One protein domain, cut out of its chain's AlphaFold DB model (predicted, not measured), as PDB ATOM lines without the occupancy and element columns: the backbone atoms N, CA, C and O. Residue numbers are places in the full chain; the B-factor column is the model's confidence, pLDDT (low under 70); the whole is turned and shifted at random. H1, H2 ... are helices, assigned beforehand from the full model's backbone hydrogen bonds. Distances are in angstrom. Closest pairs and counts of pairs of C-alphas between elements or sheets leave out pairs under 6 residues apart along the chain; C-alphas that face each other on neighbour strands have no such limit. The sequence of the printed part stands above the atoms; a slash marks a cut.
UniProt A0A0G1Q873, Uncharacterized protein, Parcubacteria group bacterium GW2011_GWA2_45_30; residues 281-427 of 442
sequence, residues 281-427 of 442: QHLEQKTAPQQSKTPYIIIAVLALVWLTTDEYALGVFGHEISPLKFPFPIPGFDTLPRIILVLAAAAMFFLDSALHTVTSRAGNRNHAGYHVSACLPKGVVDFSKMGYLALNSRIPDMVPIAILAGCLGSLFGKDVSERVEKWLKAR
ATOM      1  N   GLN A 281      19.762 -52.713  20.402       82.25
ATOM      2  CA  GLN A 281      19.355 -53.498  21.591       82.25
ATOM      3  C   GLN A 281      17.873 -53.311  21.971       82.25
ATOM      4  O   GLN A 281      17.198 -54.252  22.380       82.25
ATOM      5  N   HIS A 282      17.341 -52.100  21.793       83.94
ATOM      6  CA  HIS A 282      15.940 -51.762  22.067       83.94
ATOM      7  C   HIS A 282      14.921 -52.496  21.166       83.94
ATOM      8  O   HIS A 282      13.744 -52.563  21.516       83.94
ATOM      9  N   LEU A 283      15.347 -53.044  20.020       83.38
ATOM     10  CA  LEU A 283      14.489 -53.814  19.109       83.38
ATOM     11  C   LEU A 283      14.411 -55.302  19.476       83.38
ATOM     12  O   LEU A 283      13.475 -55.980  19.054       83.38
ATOM     13  N   GLU A 284      15.381 -55.821  20.230       81.38
ATOM     14  CA  GLU A 284      15.456 -57.241  20.611       81.38
ATOM     15  C   GLU A 284      14.692 -57.543  21.904       81.38
ATOM     16  O   GLU A 284      14.253 -58.671  22.138       81.38
ATOM     17  N   GLN A 285      14.500 -56.532  22.749       79.44
ATOM     18  CA  GLN A 285      13.889 -56.708  24.058       79.44
ATOM     19  C   GLN A 285      12.356 -56.739  23.968       79.44
ATOM     20  O   GLN A 285      11.711 -55.827  23.443       79.44
ATOM     21  N   LYS A 286      11.751 -57.805  24.513       74.75
ATOM     22  CA  LYS A 286      10.285 -57.961  24.588       74.75
ATOM     23  C   LYS A 286       9.652 -56.907  25.501       74.75
ATOM     24  O   LYS A 286       8.594 -56.365  25.180       74.75
ATOM     25  N   THR A 287      10.316 -56.594  26.608       71.75
ATOM     26  CA  THR A 287       9.965 -55.526  27.548       71.75
ATOM     27  C   THR A 287      10.882 -54.330  27.328       71.75
ATOM     28  O   THR A 287      12.054 -54.498  27.004       71.75
ATOM     29  N   ALA A 288      10.357 -53.108  27.453       65.81
ATOM     30  CA  ALA A 288      11.196 -51.920  27.333       65.81
ATOM     31  C   ALA A 288      12.257 -51.946  28.450       65.81
ATOM     32  O   ALA A 288      11.875 -52.119  29.612       65.81
ATOM     33  N   PRO A 289      13.556 -51.776  28.140       66.75
ATOM     34  CA  PRO A 289      14.572 -51.687  29.176       66.75
ATOM     35  C   PRO A 289      14.219 -50.517  30.083       66.75
ATOM     36  O   PRO A 289      13.966 -49.409  29.601       66.75
ATOM     37  N   GLN A 290      14.211 -50.745  31.397       75.75
ATOM     38  CA  GLN A 290      14.063 -49.664  32.362       75.75
ATOM     39  C   GLN A 290      15.362 -48.856  32.374       75.75
ATOM     40  O   GLN A 290      16.263 -49.075  33.178       75.75
ATOM     41  N   GLN A 291      15.489 -47.946  31.415       84.19
ATOM     42  CA  GLN A 291      16.620 -47.042  31.356       84.19
ATOM     43  C   GLN A 291      16.514 -46.025  32.486       84.19
ATOM     44  O   GLN A 291      15.439 -45.489  32.769       84.19
ATOM     45  N   SER A 292      17.644 -45.745  33.128       89.56
ATOM     46  CA  SER A 292      17.688 -44.747  34.189       89.56
ATOM     47  C   SER A 292      17.262 -43.375  33.655       89.56
ATOM     48  O   SER A 292      17.783 -42.890  32.644       89.56
ATOM     49  N   LYS A 293      16.323 -42.741  34.366       93.69
ATOM     50  CA  LYS A 293      15.926 -41.342  34.152       93.69
ATOM     51  C   LYS A 293      16.847 -40.354  34.875       93.69
ATOM     52  O   LYS A 293      16.686 -39.151  34.701       93.69
ATOM     53  N   THR A 294      17.819 -40.836  35.653       93.44
ATOM     54  CA  THR A 294      18.745 -39.995  36.424       93.44
ATOM     55  C   THR A 294      19.426 -38.916  35.571       93.44
ATOM     56  O   THR A 294      19.436 -37.772  36.022       93.44
ATOM     57  N   PRO A 295      19.913 -39.187  34.339       93.75
ATOM     58  CA  PRO A 295      20.513 -38.138  33.514       93.75
ATOM     59  C   PRO A 295      19.556 -36.978  33.209       93.75
ATOM     60  O   PRO A 295      19.954 -35.829  33.350       93.75
ATOM     61  N   TYR A 296      18.286 -37.258  32.884       94.75
ATOM     62  CA  TYR A 296      17.278 -36.215  32.648       94.75
ATOM     63  C   TYR A 296      17.122 -35.294  33.856       94.75
ATOM     64  O   TYR A 296      17.120 -34.077  33.703       94.75
ATOM     65  N   ILE A 297      17.006 -35.884  35.050       94.75
ATOM     66  CA  ILE A 297      16.804 -35.138  36.294       94.75
ATOM     67  C   ILE A 297      18.025 -34.264  36.581       94.75
ATOM     68  O   ILE A 297      17.866 -33.072  36.820       94.75
ATOM     69  N   ILE A 298      19.237 -34.824  36.497       94.62
ATOM     70  CA  ILE A 298      20.477 -34.075  36.747       94.62
ATOM     71  C   ILE A 298      20.597 -32.893  35.782       94.62
ATOM     72  O   ILE A 298      20.836 -31.773  36.222       94.62
ATOM     73  N   ILE A 299      20.396 -33.112  34.480       95.00
ATOM     74  CA  ILE A 299      20.529 -32.043  33.481       95.00
ATOM     75  C   ILE A 299      19.446 -30.975  33.672       95.00
ATOM     76  O   ILE A 299      19.745 -29.791  33.566       95.00
ATOM     77  N   ALA A 300      18.208 -31.369  33.987       92.75
ATOM     78  CA  ALA A 300      17.125 -30.425  34.255       92.75
ATOM     79  C   ALA A 300      17.404 -29.568  35.499       92.75
ATOM     80  O   ALA A 300      17.190 -28.359  35.462       92.75
ATOM     81  N   VAL A 301      17.935 -30.168  36.570       94.56
ATOM     82  CA  VAL A 301      18.355 -29.435  37.774       94.56
ATOM     83  C   VAL A 301      19.493 -28.472  37.446       94.56
ATOM     84  O   VAL A 301      19.407 -27.307  37.811       94.56
ATOM     85  N   LEU A 302      20.520 -28.909  36.710       93.94
ATOM     86  CA  LEU A 302      21.613 -28.028  36.283       93.94
ATOM     87  C   LEU A 302      21.110 -26.864  35.417       93.94
ATOM     88  O   LEU A 302      21.586 -25.742  35.574       93.94
ATOM     89  N   ALA A 303      20.136 -27.111  34.535       92.50
ATOM     90  CA  ALA A 303      19.541 -26.074  33.696       92.50
ATOM     91  C   ALA A 303      18.754 -25.065  34.534       92.50
ATOM     92  O   ALA A 303      18.892 -23.864  34.321       92.50
ATOM     93  N   LEU A 304      17.974 -25.540  35.508       91.75
ATOM     94  CA  LEU A 304      17.237 -24.680  36.428       91.75
ATOM     95  C   LEU A 304      18.181 -23.843  37.294       91.75
ATOM     96  O   LEU A 304      17.972 -22.643  37.416       91.75
ATOM     97  N   VAL A 305      19.234 -24.458  37.843       93.00
ATOM     98  CA  VAL A 305      20.258 -23.747  38.617       93.00
ATOM     99  C   VAL A 305      20.868 -22.641  37.764       93.00
ATOM    100  O   VAL A 305      20.833 -21.492  38.190       93.00
ATOM    101  N   TRP A 306      21.320 -22.953  36.543       91.12
ATOM    102  CA  TRP A 306      21.866 -21.944  35.631       91.12
ATOM    103  C   TRP A 306      20.868 -20.815  35.354       91.12
ATOM    104  O   TRP A 306      21.220 -19.655  35.506       91.12
ATOM    105  N   LEU A 307      19.607 -21.127  35.034       88.75
ATOM    106  CA  LEU A 307      18.568 -20.114  34.793       88.75
ATOM    107  C   LEU A 307      18.335 -19.169  35.982       88.75
ATOM    108  O   LEU A 307      17.857 -18.059  35.780       88.75
ATOM    109  N   THR A 308      18.621 -19.615  37.207       88.56
ATOM    110  CA  THR A 308      18.457 -18.807  38.427       88.56
ATOM    111  C   THR A 308      19.729 -18.094  38.878       88.56
ATOM    112  O   THR A 308      19.643 -17.184  39.698       88.56
ATOM    113  N   THR A 309      20.905 -18.508  38.396       90.06
ATOM    114  CA  THR A 309      22.201 -17.996  38.868       90.06
ATOM    115  C   THR A 309      23.072 -17.401  37.768       90.06
ATOM    116  O   THR A 309      24.165 -16.934  38.080       90.06
ATOM    117  N   ASP A 310      22.630 -17.393  36.507       87.69
ATOM    118  CA  ASP A 310      23.435 -16.943  35.369       87.69
ATOM    119  C   ASP A 310      23.899 -15.491  35.515       87.69
ATOM    120  O   ASP A 310      25.084 -15.224  35.356       87.69
ATOM    121  N   GLU A 311      23.012 -14.572  35.893       85.56
ATOM    122  CA  GLU A 311      23.339 -13.160  36.111       85.56
ATOM    123  C   GLU A 311      24.444 -12.987  37.156       85.56
ATOM    124  O   GLU A 311      25.437 -12.297  36.922       85.56
ATOM    125  N   TYR A 312      24.316 -13.690  38.284       87.75
ATOM    126  CA  TYR A 312      25.330 -13.686  39.332       87.75
ATOM    127  C   TYR A 312      26.646 -14.302  38.843       87.75
ATOM    128  O   TYR A 312      27.713 -13.725  39.047       87.75
ATOM    129  N   ALA A 313      26.583 -15.454  38.171       86.56
ATOM    130  CA  ALA A 313      27.760 -16.147  37.663       86.56
ATOM    131  C   ALA A 313      28.528 -15.282  36.654       86.56
ATOM    132  O   ALA A 313      29.745 -15.171  36.750       86.56
ATOM    133  N   LEU A 314      27.830 -14.630  35.723       85.50
ATOM    134  CA  LEU A 314      28.428 -13.717  34.749       85.50
ATOM    135  C   LEU A 314      29.042 -12.495  35.432       85.50
ATOM    136  O   LEU A 314      30.182 -12.144  35.122       85.50
ATOM    137  N   GLY A 315      28.343 -11.917  36.414       86.69
ATOM    138  CA  GLY A 315      28.843 -10.801  37.212       86.69
ATOM    139  C   GLY A 315      30.147 -11.128  37.946       86.69
ATOM    140  O   GLY A 315      31.067 -10.313  37.948       86.69
ATOM    141  N   VAL A 316      30.284 -12.347  38.487       86.75
ATOM    142  CA  VAL A 316      31.529 -12.825  39.126       86.75
ATOM    143  C   VAL A 316      32.712 -12.846  38.149       86.75
ATOM    144  O   VAL A 316      33.845 -12.598  38.559       86.75
ATOM    145  N   PHE A 317      32.470 -13.094  36.859       85.00
ATOM    146  CA  PHE A 317      33.503 -13.091  35.817       85.00
ATOM    147  C   PHE A 317      33.641 -11.747  35.081       85.00
ATOM    148  O   PHE A 317      34.377 -11.666  34.100       85.00
ATOM    149  N   GLY A 318      32.960 -10.690  35.540       86.25
ATOM    150  CA  GLY A 318      32.999  -9.372  34.902       86.25
ATOM    151  C   GLY A 318      32.328  -9.331  33.527       86.25
ATOM    152  O   GLY A 318      32.661  -8.480  32.705       86.25
ATOM    153  N   HIS A 319      31.409 -10.260  33.254       84.62
ATOM    154  CA  HIS A 319      30.624 -10.278  32.028       84.62
ATOM    155  C   HIS A 319      29.269  -9.614  32.252       84.62
ATOM    156  O   HIS A 319      28.522  -9.982  33.158       84.62
ATOM    157  N   GLU A 320      28.935  -8.660  31.389       84.00
ATOM    158  CA  GLU A 320      27.593  -8.095  31.331       84.00
ATOM    159  C   GLU A 320      26.642  -9.045  30.600       84.00
ATOM    160  O   GLU A 320      27.012  -9.741  29.646       84.00
ATOM    161  N   ILE A 321      25.385  -9.039  31.035       82.69
ATOM    162  CA  ILE A 321      24.310  -9.712  30.321       82.69
ATOM    163  C   ILE A 321      24.156  -9.064  28.948       82.69
ATOM    164  O   ILE A 321      23.893  -7.868  28.828       82.69
ATOM    165  N   SER A 322      24.270  -9.875  27.902       82.88
ATOM    166  CA  SER A 322      24.102  -9.375  26.544       82.88
ATOM    167  C   SER A 322      22.618  -9.339  26.155       82.88
ATOM    168  O   SER A 322      21.866 -10.255  26.504       82.88
ATOM    169  N   PRO A 323      22.168  -8.324  25.397       85.19
ATOM    170  CA  PRO A 323      20.831  -8.336  24.821       85.19
ATOM    171  C   PRO A 323      20.726  -9.475  23.800       85.19
ATOM    172  O   PRO A 323      21.514  -9.550  22.855       85.19
ATOM    173  N   LEU A 324      19.749 -10.360  23.990       85.94
ATOM    174  CA  LEU A 324      19.506 -11.480  23.084       85.94
ATOM    175  C   LEU A 324      18.714 -11.017  21.866       85.94
ATOM    176  O   LEU A 324      17.685 -10.360  22.003       85.94
ATOM    177  N   LYS A 325      19.161 -11.424  20.679       86.88
ATOM    178  CA  LYS A 325      18.459 -11.178  19.415       86.88
ATOM    179  C   LYS A 325      17.845 -12.470  18.907       86.88
ATOM    180  O   LYS A 325      18.539 -13.483  18.788       86.88
ATOM    181  N   PHE A 326      16.555 -12.458  18.592       85.56
ATOM    182  CA  PHE A 326      15.889 -13.654  18.081       85.56
ATOM    183  C   PHE A 326      15.918 -13.709  16.550       85.56
ATOM    184  O   PHE A 326      15.885 -12.666  15.899       85.56
ATOM    185  N   PRO A 327      15.974 -14.909  15.942       83.56
ATOM    186  CA  PRO A 327      16.169 -15.019  14.509       83.56
ATOM    187  C   PRO A 327      15.021 -14.564  13.606       83.56
ATOM    188  O   PRO A 327      15.185 -14.476  12.389       83.56
ATOM    189  N   PHE A 328      13.860 -14.277  14.183       84.38
ATOM    190  CA  PHE A 328      12.682 -13.867  13.440       84.38
ATOM    191  C   PHE A 328      12.338 -12.423  13.784       84.38
ATOM    192  O   PHE A 328      12.248 -12.110  14.973       84.38
ATOM    193  N   PRO A 329      12.099 -11.556  12.784       82.56
ATOM    194  CA  PRO A 329      11.731 -10.163  13.008       82.56
ATOM    195  C   PRO A 329      10.259 -10.063  13.429       82.56
ATOM    196  O   PRO A 329       9.421  -9.534  12.702       82.56
ATOM    197  N   ILE A 330       9.919 -10.631  14.586       85.94
ATOM    198  CA  ILE A 330       8.583 -10.538  15.174       85.94
ATOM    199  C   ILE A 330       8.519  -9.201  15.929       85.94
ATOM    200  O   ILE A 330       9.273  -9.021  16.888       85.94
ATOM    201  N   PRO A 331       7.649  -8.252  15.531       87.88
ATOM    202  CA  PRO A 331       7.536  -6.969  16.219       87.88
ATOM    203  C   PRO A 331       7.282  -7.151  17.721       87.88
ATOM    204  O   PRO A 331       6.413  -7.924  18.120       87.88
ATOM    205  N   GLY A 332       8.058  -6.452  18.553       87.00
ATOM    206  CA  GLY A 332       7.962  -6.519  20.016       87.00
ATOM    207  C   GLY A 332       8.701  -7.691  20.672       87.00
ATOM    208  O   GLY A 332       8.814  -7.712  21.895       87.00
ATOM    209  N   PHE A 333       9.270  -8.632  19.910       85.44
ATOM    210  CA  PHE A 333       9.987  -9.771  20.496       85.44
ATOM    211  C   PHE A 333      11.247  -9.339  21.259       85.44
ATOM    212  O   PHE A 333      11.497  -9.837  22.352       85.44
ATOM    213  N   ASP A 334      11.969  -8.336  20.755       82.38
ATOM    214  CA  ASP A 334      13.161  -7.778  21.413       82.38
ATOM    215  C   ASP A 334      12.836  -7.001  22.705       82.38
ATOM    216  O   ASP A 334      13.732  -6.660  23.471       82.38
ATOM    217  N   THR A 335      11.550  -6.726  22.964       87.88
ATOM    218  CA  THR A 335      11.079  -6.083  24.205       87.88
ATOM    219  C   THR A 335      10.607  -7.085  25.257       87.88
ATOM    220  O   THR A 335      10.220  -6.688  26.358       87.88
ATOM    221  N   LEU A 336      10.619  -8.387  24.943       90.94
ATOM    222  CA  LEU A 336      10.228  -9.414  25.897       90.94
ATOM    223  C   LEU A 336      11.221  -9.479  27.069       90.94
ATOM    224  O   LEU A 336      12.426  -9.306  26.874       90.94
ATOM    225  N   PRO A 337      10.743  -9.804  28.284       90.81
ATOM    226  CA  PRO A 337      11.613 -10.114  29.407       90.81
ATOM    227  C   PRO A 337      12.689 -11.135  29.023       90.81
ATOM    228  O   PRO A 337      12.382 -12.174  28.435       90.81
ATOM    229  N   ARG A 338      13.942 -10.881  29.420       85.81
ATOM    230  CA  ARG A 338      15.094 -11.740  29.095       85.81
ATOM    231  C   ARG A 338      14.835 -13.215  29.383       85.81
ATOM    232  O   ARG A 338      15.153 -14.053  28.550       85.81
ATOM    233  N   ILE A 339      14.214 -13.541  30.517       88.19
ATOM    234  CA  ILE A 339      13.910 -14.931  30.880       88.19
ATOM    235  C   ILE A 339      13.078 -15.650  29.805       88.19
ATOM    236  O   ILE A 339      13.328 -16.816  29.516       88.19
ATOM    237  N   ILE A 340      12.151 -14.954  29.139       90.44
ATOM    238  CA  ILE A 340      11.360 -15.514  28.034       90.44
ATOM    239  C   ILE A 340      12.253 -15.769  26.814       90.44
ATOM    240  O   ILE A 340      12.137 -16.823  26.191       90.44
ATOM    241  N   LEU A 341      13.182 -14.860  26.502       89.88
ATOM    242  CA  LEU A 341      14.146 -15.027  25.407       89.88
ATOM    243  C   LEU A 341      15.102 -16.203  25.655       89.88
ATOM    244  O   LEU A 341      15.351 -16.998  24.747       89.88
ATOM    245  N   VAL A 342      15.586 -16.361  26.890       89.88
ATOM    246  CA  VAL A 342      16.434 -17.491  27.299       89.88
ATOM    247  C   VAL A 342      15.665 -18.811  27.196       89.88
ATOM    248  O   VAL A 342      16.186 -19.784  26.654       89.88
ATOM    249  N   LEU A 343      14.406 -18.852  27.646       91.56
ATOM    250  CA  LEU A 343      13.553 -20.038  27.516       91.56
ATOM    251  C   LEU A 343      13.242 -20.371  26.048       91.56
ATOM    252  O   LEU A 343      13.237 -21.546  25.679       91.56
ATOM    253  N   ALA A 344      13.035 -19.365  25.195       91.88
ATOM    254  CA  ALA A 344      12.853 -19.562  23.757       91.88
ATOM    255  C   ALA A 344      14.117 -20.142  23.100       91.88
ATOM    256  O   ALA A 344      14.031 -21.087  22.312       91.88
ATOM    257  N   ALA A 345      15.298 -19.634  23.469       91.81
ATOM    258  CA  ALA A 345      16.577 -20.184  23.028       91.81
ATOM    259  C   ALA A 345      16.761 -21.633  23.508       91.81
ATOM    260  O   ALA A 345      17.076 -22.514  22.706       91.81
ATOM    261  N   ALA A 346      16.483 -21.910  24.786       93.44
ATOM    262  CA  ALA A 346      16.526 -23.254  25.356       93.44
ATOM    263  C   ALA A 346      15.609 -24.222  24.589       93.44
ATOM    264  O   ALA A 346      16.044 -25.300  24.184       93.44
ATOM    265  N   ALA A 347      14.361 -23.826  24.320       94.69
ATOM    266  CA  ALA A 347      13.410 -24.629  23.556       94.69
ATOM    267  C   ALA A 347      13.918 -24.930  22.138       94.69
ATOM    268  O   ALA A 347      13.829 -26.066  21.673       94.69
ATOM    269  N   MET A 348      14.509 -23.945  21.464       95.19
ATOM    270  CA  MET A 348      15.102 -24.124  20.139       95.19
ATOM    271  C   MET A 348      16.290 -25.099  20.157       95.19
ATOM    272  O   MET A 348      16.336 -25.992  19.314       95.19
ATOM    273  N   PHE A 349      17.216 -25.000  21.119       95.19
ATOM    274  CA  PHE A 349      18.347 -25.936  21.228       95.19
ATOM    275  C   PHE A 349      17.917 -27.351  21.635       95.19
ATOM    276  O   PHE A 349      18.458 -28.337  21.119       95.19
ATOM    277  N   PHE A 350      16.901 -27.459  22.495       97.06
ATOM    278  CA  PHE A 350      16.247 -28.722  22.821       97.06
ATOM    279  C   PHE A 350      15.655 -29.375  21.568       97.06
ATOM    280  O   PHE A 350      15.979 -30.524  21.256       97.06
ATOM    281  N   LEU A 351      14.829 -28.638  20.816       96.25
ATOM    282  CA  LEU A 351      14.208 -29.135  19.589       96.25
ATOM    283  C   LEU A 351      15.256 -29.493  18.536       96.25
ATOM    284  O   LEU A 351      15.126 -30.526  17.881       96.25
ATOM    285  N   ASP A 352      16.315 -28.693  18.403       96.06
ATOM    286  CA  ASP A 352      17.382 -28.952  17.443       96.06
ATOM    287  C   ASP A 352      18.051 -30.294  17.717       96.06
ATOM    288  O   ASP A 352      18.172 -31.128  16.820       96.06
ATOM    289  N   SER A 353      18.438 -30.521  18.971       96.88
ATOM    290  CA  SER A 353      19.125 -31.743  19.386       96.88
ATOM    291  C   SER A 353      18.211 -32.966  19.354       96.88
ATOM    292  O   SER A 353      18.637 -34.051  18.943       96.88
ATOM    293  N   ALA A 354      16.934 -32.794  19.705       96.56
ATOM    294  CA  ALA A 354      15.927 -33.841  19.590       96.56
ATOM    295  C   ALA A 354      15.736 -34.274  18.136       96.56
ATOM    296  O   ALA A 354      15.874 -35.453  17.804       96.56
ATOM    297  N   LEU A 355      15.496 -33.318  17.242       95.56
ATOM    298  CA  LEU A 355      15.310 -33.585  15.822       95.56
ATOM    299  C   LEU A 355      16.615 -34.046  15.162       95.56
ATOM    300  O   LEU A 355      16.580 -34.874  14.254       95.56
ATOM    301  N   HIS A 356      17.781 -33.587  15.630       95.62
ATOM    302  CA  HIS A 356      19.082 -34.090  15.187       95.62
ATOM    303  C   HIS A 356      19.240 -35.568  15.520       95.62
ATOM    304  O   HIS A 356      19.658 -36.356  14.677       95.62
ATOM    305  N   THR A 357      18.858 -35.960  16.730       95.69
ATOM    306  CA  THR A 357      18.879 -37.355  17.155       95.69
ATOM    307  C   THR A 357      17.928 -38.207  16.315       95.69
ATOM    308  O   THR A 357      18.350 -39.223  15.758       95.69
ATOM    309  N   VAL A 358      16.675 -37.768  16.149       94.31
ATOM    310  CA  VAL A 358      15.668 -38.481  15.346       94.31
ATOM    311  C   VAL A 358      16.125 -38.617  13.891       94.31
ATOM    312  O   VAL A 358      16.089 -39.713  13.338       94.31
ATOM    313  N   THR A 359      16.613 -37.538  13.272       92.94
ATOM    314  CA  THR A 359      17.131 -37.580  11.895       92.94
ATOM    315  C   THR A 359      18.399 -38.419  11.787       92.94
ATOM    316  O   THR A 359      18.530 -39.207  10.854       92.94
ATOM    317  N   SER A 360      19.341 -38.318  12.723       92.31
ATOM    318  CA  SER A 360      20.561 -39.131  12.728       92.31
ATOM    319  C   SER A 360      20.227 -40.622  12.758       92.31
ATOM    320  O   SER A 360      20.743 -41.388  11.944       92.31
ATOM    321  N   ARG A 361      19.298 -41.033  13.626       92.31
ATOM    322  CA  ARG A 361      18.816 -42.414  13.705       92.31
ATOM    323  C   ARG A 361      18.050 -42.837  12.468       92.31
ATOM    324  O   ARG A 361      18.443 -43.832  11.868       92.31
ATOM    325  N   ALA A 362      17.096 -42.034  11.993       90.06
ATOM    326  CA  ALA A 362      16.413 -42.283  10.724       90.06
ATOM    327  C   ALA A 362      17.413 -42.564   9.593       90.06
ATOM    328  O   ALA A 362      17.235 -43.533   8.871       90.06
ATOM    329  N   GLY A 363      18.519 -41.804   9.531       87.50
ATOM    330  CA  GLY A 363      19.628 -41.910   8.558       87.50
ATOM    331  C   GLY A 363      20.293 -43.269   8.467       87.50
ATOM    332  O   GLY A 363      20.814 -43.658   7.422       87.50
ATOM    333  N   ASN A 364      20.227 -43.998   9.569       87.81
ATOM    334  CA  ASN A 364      20.763 -45.330   9.703       87.81
ATOM    335  C   ASN A 364      19.700 -46.404   9.475       87.81
ATOM    336  O   ASN A 364      20.036 -47.572   9.562       87.81
ATOM    337  N   ARG A 365      18.441 -46.053   9.177       86.56
ATOM    338  CA  ARG A 365      17.336 -46.999   8.982       86.56
ATOM    339  C   ARG A 365      16.910 -47.161   7.527       86.56
ATOM    340  O   ARG A 365      16.936 -46.234   6.715       86.56
ATOM    341  N   ASN A 366      16.382 -48.340   7.229       80.00
ATOM    342  CA  ASN A 366      15.825 -48.734   5.935       80.00
ATOM    343  C   ASN A 366      14.383 -48.229   5.670       80.00
ATOM    344  O   ASN A 366      13.620 -48.912   4.990       80.00
ATOM    345  N   HIS A 367      13.991 -47.046   6.167       81.44
ATOM    346  CA  HIS A 367      12.616 -46.537   6.027       81.44
ATOM    347  C   HIS A 367      12.546 -45.102   5.473       81.44
ATOM    348  O   HIS A 367      12.647 -44.133   6.220       81.44
ATOM    349  N   ALA A 368      12.311 -44.947   4.164       74.38
ATOM    350  CA  ALA A 368      12.294 -43.653   3.457       74.38
ATOM    351  C   ALA A 368      11.373 -42.593   4.093       74.38
ATOM    352  O   ALA A 368      11.808 -41.468   4.342       74.38
ATOM    353  N   GLY A 369      10.137 -42.968   4.443       74.25
ATOM    354  CA  GLY A 369       9.185 -42.050   5.077       74.25
ATOM    355  C   GLY A 369       9.651 -41.529   6.441       74.25
ATOM    356  O   GLY A 369       9.274 -40.429   6.828       74.25
ATOM    357  N   TYR A 370      10.524 -42.274   7.133       84.81
ATOM    358  CA  TYR A 370      11.081 -41.855   8.421       84.81
ATOM    359  C   TYR A 370      12.123 -40.746   8.231       84.81
ATOM    360  O   TYR A 370      12.191 -39.802   9.013       84.81
ATOM    361  N   HIS A 371      12.902 -40.809   7.147       82.25
ATOM    362  CA  HIS A 371      13.855 -39.751   6.816       82.25
ATOM    363  C   HIS A 371      13.145 -38.441   6.498       82.25
ATOM    364  O   HIS A 371      13.522 -37.407   7.039       82.25
ATOM    365  N   VAL A 372      12.119 -38.482   5.644       77.56
ATOM    366  CA  VAL A 372      11.409 -37.276   5.191       77.56
ATOM    367  C   VAL A 372      10.691 -36.596   6.356       77.56
ATOM    368  O   VAL A 372      10.883 -35.399   6.567       77.56
ATOM    369  N   SER A 373       9.927 -37.354   7.151       81.50
ATOM    370  CA  SER A 373       9.149 -36.798   8.266       81.50
ATOM    371  C   SER A 373      10.024 -36.188   9.361       81.50
ATOM    372  O   SER A 373       9.648 -35.181   9.953       81.50
ATOM    373  N   ALA A 374      11.217 -36.739   9.593       87.31
ATOM    374  CA  ALA A 374      12.160 -36.188  10.558       87.31
ATOM    375  C   ALA A 374      12.864 -34.910  10.055       87.31
ATOM    376  O   ALA A 374      13.266 -34.075  10.863       87.31
ATOM    377  N   CYS A 375      13.033 -34.740   8.738       87.12
ATOM    378  CA  CYS A 375      13.875 -33.672   8.185       87.12
ATOM    379  C   CYS A 375      13.181 -32.327   8.024       87.12
ATOM    380  O   CYS A 375      13.839 -31.303   8.176       87.12
ATOM    381  N   LEU A 376      11.877 -32.306   7.748       84.25
ATOM    382  CA  LEU A 376      11.137 -31.052   7.604       84.25
ATOM    383  C   LEU A 376      11.179 -30.188   8.881       84.25
ATOM    384  O   LEU A 376      11.665 -29.059   8.803       84.25
ATOM    385  N   PRO A 377      10.784 -30.693  10.070       88.88
ATOM    386  CA  PRO A 377      10.926 -29.921  11.303       88.88
ATOM    387  C   PRO A 377      12.398 -29.640  11.632       88.88
ATOM    388  O   PRO A 377      12.711 -28.570  12.151       88.88
ATOM    389  N   LYS A 378      13.323 -30.555  11.291       92.81
ATOM    390  CA  LYS A 378      14.759 -30.339  11.516       92.81
ATOM    391  C   LYS A 378      15.287 -29.139  10.741       92.81
ATOM    392  O   LYS A 378      16.002 -28.343  11.330       92.81
ATOM    393  N   GLY A 379      14.931 -28.998   9.464       91.06
ATOM    394  CA  GLY A 379      15.379 -27.885   8.629       91.06
ATOM    395  C   GLY A 379      14.955 -26.532   9.198       91.06
ATOM    396  O   GLY A 379      15.768 -25.616   9.256       91.06
ATOM    397  N   VAL A 380      13.715 -26.426   9.691       90.56
ATOM    398  CA  VAL A 380      13.210 -25.189  10.313       90.56
ATOM    399  C   VAL A 380      13.999 -24.855  11.576       90.56
ATOM    400  O   VAL A 380      14.435 -23.722  11.757       90.56
ATOM    401  N   VAL A 381      14.215 -25.841  12.446       93.88
ATOM    402  CA  VAL A 381      14.914 -25.613  13.715       93.88
ATOM    403  C   VAL A 381      16.415 -25.369  13.514       93.88
ATOM    404  O   VAL A 381      16.967 -24.490  14.170       93.88
ATOM    405  N   ASP A 382      17.065 -26.067  12.577       92.56
ATOM    406  CA  ASP A 382      18.464 -25.809  12.201       92.56
ATOM    407  C   ASP A 382      18.651 -24.385  11.700       92.56
ATOM    408  O   ASP A 382      19.598 -23.710  12.103       92.56
ATOM    409  N   PHE A 383      17.746 -23.933  10.832       91.75
ATOM    410  CA  PHE A 383      17.776 -22.586  10.294       91.75
ATOM    411  C   PHE A 383      17.665 -21.539  11.407       91.75
ATOM    412  O   PHE A 383      18.517 -20.657  11.511       91.75
ATOM    413  N   SER A 384      16.667 -21.686  12.287       91.56
ATOM    414  CA  SER A 384      16.476 -20.814  13.453       91.56
ATOM    415  C   SER A 384      17.713 -20.793  14.347       91.56
ATOM    416  O   SER A 384      18.192 -19.728  14.724       91.56
ATOM    417  N   LYS A 385      18.275 -21.969  14.643       92.19
ATOM    418  CA  LYS A 385      19.473 -22.109  15.470       92.19
ATOM    419  C   LYS A 385      20.676 -21.407  14.844       92.19
ATOM    420  O   LYS A 385      21.397 -20.718  15.553       92.19
ATOM    421  N   MET A 386      20.917 -21.581  13.544       89.69
ATOM    422  CA  MET A 386      22.030 -20.912  12.862       89.69
ATOM    423  C   MET A 386      21.856 -19.395  12.867       89.69
ATOM    424  O   MET A 386      22.811 -18.692  13.180       89.69
ATOM    425  N   GLY A 387      20.637 -18.902  12.632       89.00
ATOM    426  CA  GLY A 387      20.330 -17.480  12.760       89.00
ATOM    427  C   GLY A 387      20.568 -16.947  14.164       89.00
ATOM    428  O   GLY A 387      21.212 -15.916  14.339       89.00
ATOM    429  N   TYR A 388      20.146 -17.698  15.177       89.38
ATOM    430  CA  TYR A 388      20.415 -17.353  16.563       89.38
ATOM    431  C   TYR A 388      21.917 -17.330  16.872       89.38
ATOM    432  O   TYR A 388      22.392 -16.378  17.482       89.38
ATOM    433  N   LEU A 389      22.683 -18.334  16.435       88.00
ATOM    434  CA  LEU A 389      24.134 -18.372  16.632       88.00
ATOM    435  C   LEU A 389      24.835 -17.215  15.921       88.00
ATOM    436  O   LEU A 389      25.721 -16.612  16.507       88.00
ATOM    437  N   ALA A 390      24.435 -16.876  14.694       85.50
ATOM    438  CA  ALA A 390      25.005 -15.748  13.963       85.50
ATOM    439  C   ALA A 390      24.747 -14.420  14.698       85.50
ATOM    440  O   ALA A 390      25.677 -13.647  14.925       85.50
ATOM    441  N   LEU A 391      23.506 -14.198  15.148       86.12
ATOM    442  CA  LEU A 391      23.094 -12.976  15.844       86.12
ATOM    443  C   LEU A 391      23.667 -12.839  17.263       86.12
ATOM    444  O   LEU A 391      23.852 -11.717  17.733       86.12
ATOM    445  N   ASN A 392      23.939 -13.960  17.939       86.81
ATOM    446  CA  ASN A 392      24.350 -14.012  19.347       86.81
ATOM    447  C   ASN A 392      25.745 -14.642  19.532       86.81
ATOM    448  O   ASN A 392      26.098 -15.067  20.627       86.81
ATOM    449  N   SER A 393      26.562 -14.723  18.479       80.25
ATOM    450  CA  SER A 393      27.853 -15.439  18.495       80.25
ATOM    451  C   SER A 393      28.827 -14.939  19.561       80.25
ATOM    452  O   SER A 393      29.639 -15.716  20.057       80.25
ATOM    453  N   ARG A 394      28.729 -13.659  19.931       80.19
ATOM    454  CA  ARG A 394      29.593 -12.977  20.907       80.19
ATOM    455  C   ARG A 394      29.086 -13.063  22.346       80.19
ATOM    456  O   ARG A 394      29.624 -12.386  23.215       80.19
ATOM    457  N   ILE A 395      28.048 -13.858  22.585       81.44
ATOM    458  CA  ILE A 395      27.307 -13.871  23.837       81.44
ATOM    459  C   ILE A 395      27.576 -15.203  24.572       81.44
ATOM    460  O   ILE A 395      26.976 -16.229  24.239       81.44
ATOM    461  N   PRO A 396      28.502 -15.234  25.553       75.19
ATOM    462  CA  PRO A 396      28.863 -16.466  26.258       75.19
ATOM    463  C   PRO A 396      27.785 -16.946  27.245       75.19
ATOM    464  O   PRO A 396      27.791 -18.121  27.614       75.19
ATOM    465  N   ASP A 397      26.848 -16.082  27.657       80.56
ATOM    466  CA  ASP A 397      25.842 -16.412  28.680       80.56
ATOM    467  C   ASP A 397      24.872 -17.530  28.258       80.56
ATOM    468  O   ASP A 397      24.352 -18.269  29.099       80.56
ATOM    469  N   MET A 398      24.689 -17.725  26.950       81.69
ATOM    470  CA  MET A 398      23.802 -18.744  26.386       81.69
ATOM    471  C   MET A 398      24.448 -20.114  26.225       81.69
ATOM    472  O   MET A 398      23.751 -21.090  25.940       81.69
ATOM    473  N   VAL A 399      25.761 -20.226  26.427       87.50
ATOM    474  CA  VAL A 399      26.472 -21.491  26.224       87.50
ATOM    475  C   VAL A 399      25.924 -22.587  27.150       87.50
ATOM    476  O   VAL A 399      25.533 -23.638  26.633       87.50
ATOM    477  N   PRO A 400      25.782 -22.385  28.477       91.56
ATOM    478  CA  PRO A 400      25.330 -23.468  29.350       91.56
ATOM    479  C   PRO A 400      23.878 -23.870  29.107       91.56
ATOM    480  O   PRO A 400      23.593 -25.066  29.033       91.56
ATOM    481  N   ILE A 401      22.964 -22.911  28.904       90.00
ATOM    482  CA  ILE A 401      21.559 -23.245  28.631       90.00
ATOM    483  C   ILE A 401      21.423 -24.027  27.326       90.00
ATOM    484  O   ILE A 401      20.678 -25.004  27.264       90.00
ATOM    485  N   ALA A 402      22.194 -23.666  26.304       90.62
ATOM    486  CA  ALA A 402      22.141 -24.340  25.026       90.62
ATOM    487  C   ALA A 402      22.740 -25.755  25.076       90.62
ATOM    488  O   ALA A 402      22.186 -26.681  24.479       90.62
ATOM    489  N   ILE A 403      23.806 -25.958  25.860       94.75
ATOM    490  CA  ILE A 403      24.375 -27.287  26.133       94.75
ATOM    491  C   ILE A 403      23.372 -28.167  26.883       94.75
ATOM    492  O   ILE A 403      23.130 -29.309  26.486       94.75
ATOM    493  N   LEU A 404      22.791 -27.660  27.971       96.38
ATOM    494  CA  LEU A 404      21.908 -28.439  28.841       96.38
ATOM    495  C   LEU A 404      20.583 -28.758  28.139       96.38
ATOM    496  O   LEU A 404      20.147 -29.911  28.142       96.38
ATOM    497  N   ALA A 405      19.992 -27.778  27.453       95.69
ATOM    498  CA  ALA A 405      18.806 -27.988  26.636       95.69
ATOM    499  C   ALA A 405      19.083 -28.950  25.472       95.69
ATOM    500  O   ALA A 405      18.291 -29.861  25.232       95.69
ATOM    501  N   GLY A 406      20.228 -28.821  24.794       96.50
ATOM    502  CA  GLY A 406      20.630 -29.748  23.736       96.50
ATOM    503  C   GLY A 406      20.850 -31.181  24.238       96.50
ATOM    504  O   GLY A 406      20.472 -32.156  23.584       96.50
ATOM    505  N   CYS A 407      21.386 -31.335  25.447       97.50
ATOM    506  CA  CYS A 407      21.542 -32.631  26.095       97.50
ATOM    507  C   CYS A 407      20.184 -33.288  26.411       97.50
ATOM    508  O   CYS A 407      19.951 -34.438  26.026       97.50
ATOM    509  N   LEU A 408      19.244 -32.541  27.010       97.38
ATOM    510  CA  LEU A 408      17.861 -32.999  27.214       97.38
ATOM    511  C   LEU A 408      17.176 -33.346  25.890       97.38
ATOM    512  O   LEU A 408      16.501 -34.372  25.794       97.38
ATOM    513  N   GLY A 409      17.387 -32.520  24.864       97.44
ATOM    514  CA  GLY A 409      16.879 -32.741  23.518       97.44
ATOM    515  C   GLY A 409      17.382 -34.055  22.935       97.44
ATOM    516  O   GLY A 409      16.590 -34.843  22.432       97.44
ATOM    517  N   SER A 410      18.676 -34.348  23.062       97.38
ATOM    518  CA  SER A 410      19.272 -35.594  22.560       97.38
ATOM    519  C   SER A 410      18.697 -36.836  23.246       97.38
ATOM    520  O   SER A 410      18.357 -37.811  22.573       97.38
ATOM    521  N   LEU A 411      18.522 -36.792  24.571       96.81
ATOM    522  CA  LEU A 411      17.882 -37.874  25.324       96.81
ATOM    523  C   LEU A 411      16.419 -38.070  24.887       96.81
ATOM    524  O   LEU A 411      16.021 -39.177  24.521       96.81
ATOM    525  N   PHE A 412      15.641 -36.985  24.833       96.44
ATOM    526  CA  PHE A 412      14.244 -37.026  24.401       96.44
ATOM    527  C   PHE A 412      14.104 -37.539  22.962       96.44
ATOM    528  O   PHE A 412      13.292 -38.422  22.678       96.44
ATOM    529  N   GLY A 413      14.937 -37.034  22.050       96.19
ATOM    530  CA  GLY A 413      14.989 -37.473  20.662       96.19
ATOM    531  C   GLY A 413      15.279 -38.967  20.552       96.19
ATOM    532  O   GLY A 413      14.678 -39.638  19.711       96.19
ATOM    533  N   LYS A 414      16.151 -39.511  21.418       95.25
ATOM    534  CA  LYS A 414      16.434 -40.950  21.477       95.25
ATOM    535  C   LYS A 414      15.168 -41.724  21.842       95.25
ATOM    536  O   LYS A 414      14.810 -42.656  21.128       95.25
ATOM    537  N   ASP A 415      14.441 -41.321  22.880       94.44
ATOM    538  CA  ASP A 415      13.200 -42.003  23.281       94.44
ATOM    539  C   ASP A 415      12.124 -41.955  22.182       94.44
ATOM    540  O   ASP A 415      11.464 -42.960  21.911       94.44
ATOM    541  N   VAL A 416      11.967 -40.808  21.511       93.94
ATOM    542  CA  VAL A 416      11.047 -40.663  20.371       93.94
ATOM    543  C   VAL A 416      11.451 -41.593  19.229       93.94
ATOM    544  O   VAL A 416      10.617 -42.332  18.707       93.94
ATOM    545  N   SER A 417      12.731 -41.592  18.855       93.88
ATOM    546  CA  SER A 417      13.236 -42.416  17.756       93.88
ATOM    547  C   SER A 417      13.073 -43.915  18.006       93.88
ATOM    548  O   SER A 417      12.588 -44.612  17.126       93.88
ATOM    549  N   GLU A 418      13.360 -44.415  19.211       92.56
ATOM    550  CA  GLU A 418      13.197 -45.836  19.544       92.56
ATOM    551  C   GLU A 418      11.732 -46.283  19.450       92.56
ATOM    552  O   GLU A 418      11.444 -47.383  18.972       92.56
ATOM    553  N   ARG A 419      10.781 -45.420  19.840       91.12
ATOM    554  CA  ARG A 419       9.343 -45.690  19.673       91.12
ATOM    555  C   ARG A 419       8.945 -45.742  18.201       91.12
ATOM    556  O   ARG A 419       8.239 -46.666  17.799       91.12
ATOM    557  N   VAL A 420       9.404 -44.775  17.405       88.38
ATOM    558  CA  VAL A 420       9.136 -44.719  15.959       88.38
ATOM    559  C   VAL A 420       9.748 -45.925  15.249       88.38
ATOM    560  O   VAL A 420       9.088 -46.558  14.432       88.38
ATOM    561  N   GLU A 421      10.977 -46.299  15.590       89.88
ATOM    562  CA  GLU A 421      11.672 -47.451  15.016       89.88
ATOM    563  C   GLU A 421      10.986 -48.768  15.361       89.88
ATOM    564  O   GLU A 421      10.805 -49.604  14.476       89.88
ATOM    565  N   LYS A 422      10.527 -48.933  16.609       88.31
ATOM    566  CA  LYS A 422       9.734 -50.096  17.021       88.31
ATOM    567  C   LYS A 422       8.409 -50.173  16.263       88.31
ATOM    568  O   LYS A 422       8.036 -51.254  15.810       88.31
ATOM    569  N   TRP A 423       7.720 -49.042  16.096       86.25
ATOM    570  CA  TRP A 423       6.468 -48.959  15.338       86.25
ATOM    571  C   TRP A 423       6.668 -49.300  13.853       86.25
ATOM    572  O   TRP A 423       5.926 -50.111  13.301       86.25
ATOM    573  N   LEU A 424       7.717 -48.759  13.229       84.38
ATOM    574  CA  LEU A 424       8.055 -48.987  11.819       84.38
ATOM    575  C   LEU A 424       8.794 -50.306  11.555       84.38
ATOM    576  O   LEU A 424       9.005 -50.660  10.396       84.38
ATOM    577  N   LYS A 425       9.237 -51.012  12.604       86.56
ATOM    578  CA  LYS A 425      10.192 -52.136  12.528       86.56
ATOM    579  C   LYS A 425      11.465 -51.772  11.745       86.56
ATOM    580  O   LYS A 425      12.027 -52.599  11.027       86.56
ATOM    581  N   ALA A 426      11.904 -50.525  11.876       84.69
ATOM    582  CA  ALA A 426      13.030 -49.966  11.145       84.69
ATOM    583  C   ALA A 426      14.355 -50.412  11.791       84.69
ATOM    584  O   ALA A 426      14.565 -50.172  12.977       84.69
ATOM    585  N   ARG A 427      15.253 -51.049  11.027       83.88
ATOM    586  CA  ARG A 427      16.531 -51.607  11.529       83.88
ATOM    587  C   ARG A 427      17.743 -50.906  10.920       83.88
ATOM    588  O   ARG A 427      17.620 -50.322   9.841       83.88
TER     589      ARG A 427
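What this domain is: This is residues 281 to 427 of the 442 residues of an uncharacterized protein of Parcubacteria group bacterium GW2011_GWA2_45_30 (UniProt A0A0G1Q873). Four long helices stand side by side in a row, H2, H5, H3, H4, with tiny H1 by one end of H5. The 147 printed residues have five named helices, H1 to H5 in order, and no named strand: all helix. The whole is only just loose, close to compact, radius of gyration of the C-alphas 17.7 A, spanning 53 by 33 by 21 A.

Where its parts are: Find C-alpha 396 at (28.863, -16.466, 26.258); H5 runs 41.2 A to C-alpha 424 at (8.055, -48.987, 11.819). H3 is residues 338 to 363, H4 368 to 391, H2 294 to 316, H1 281 to 284.

How they stand to each other: H5 touches H3, closest C-alphas Ala 354 and Gly 413, 3.9 A. It touches H2, closest C-alphas Ala 303 and Leu 404, 5.9 A, at a shallow tilt of 17 degrees, opposite ways. H3 and H4 form a hairpin, closest C-alphas Ala 362 and His 371, 5.3 A. Every O i to N i+4 pair in H3 is within hydrogen-bond range.

The domain as a whole: The printed part has no cut; residues 317 to 337 make a long link. Residues 288 to 289 have pLDDT under 70.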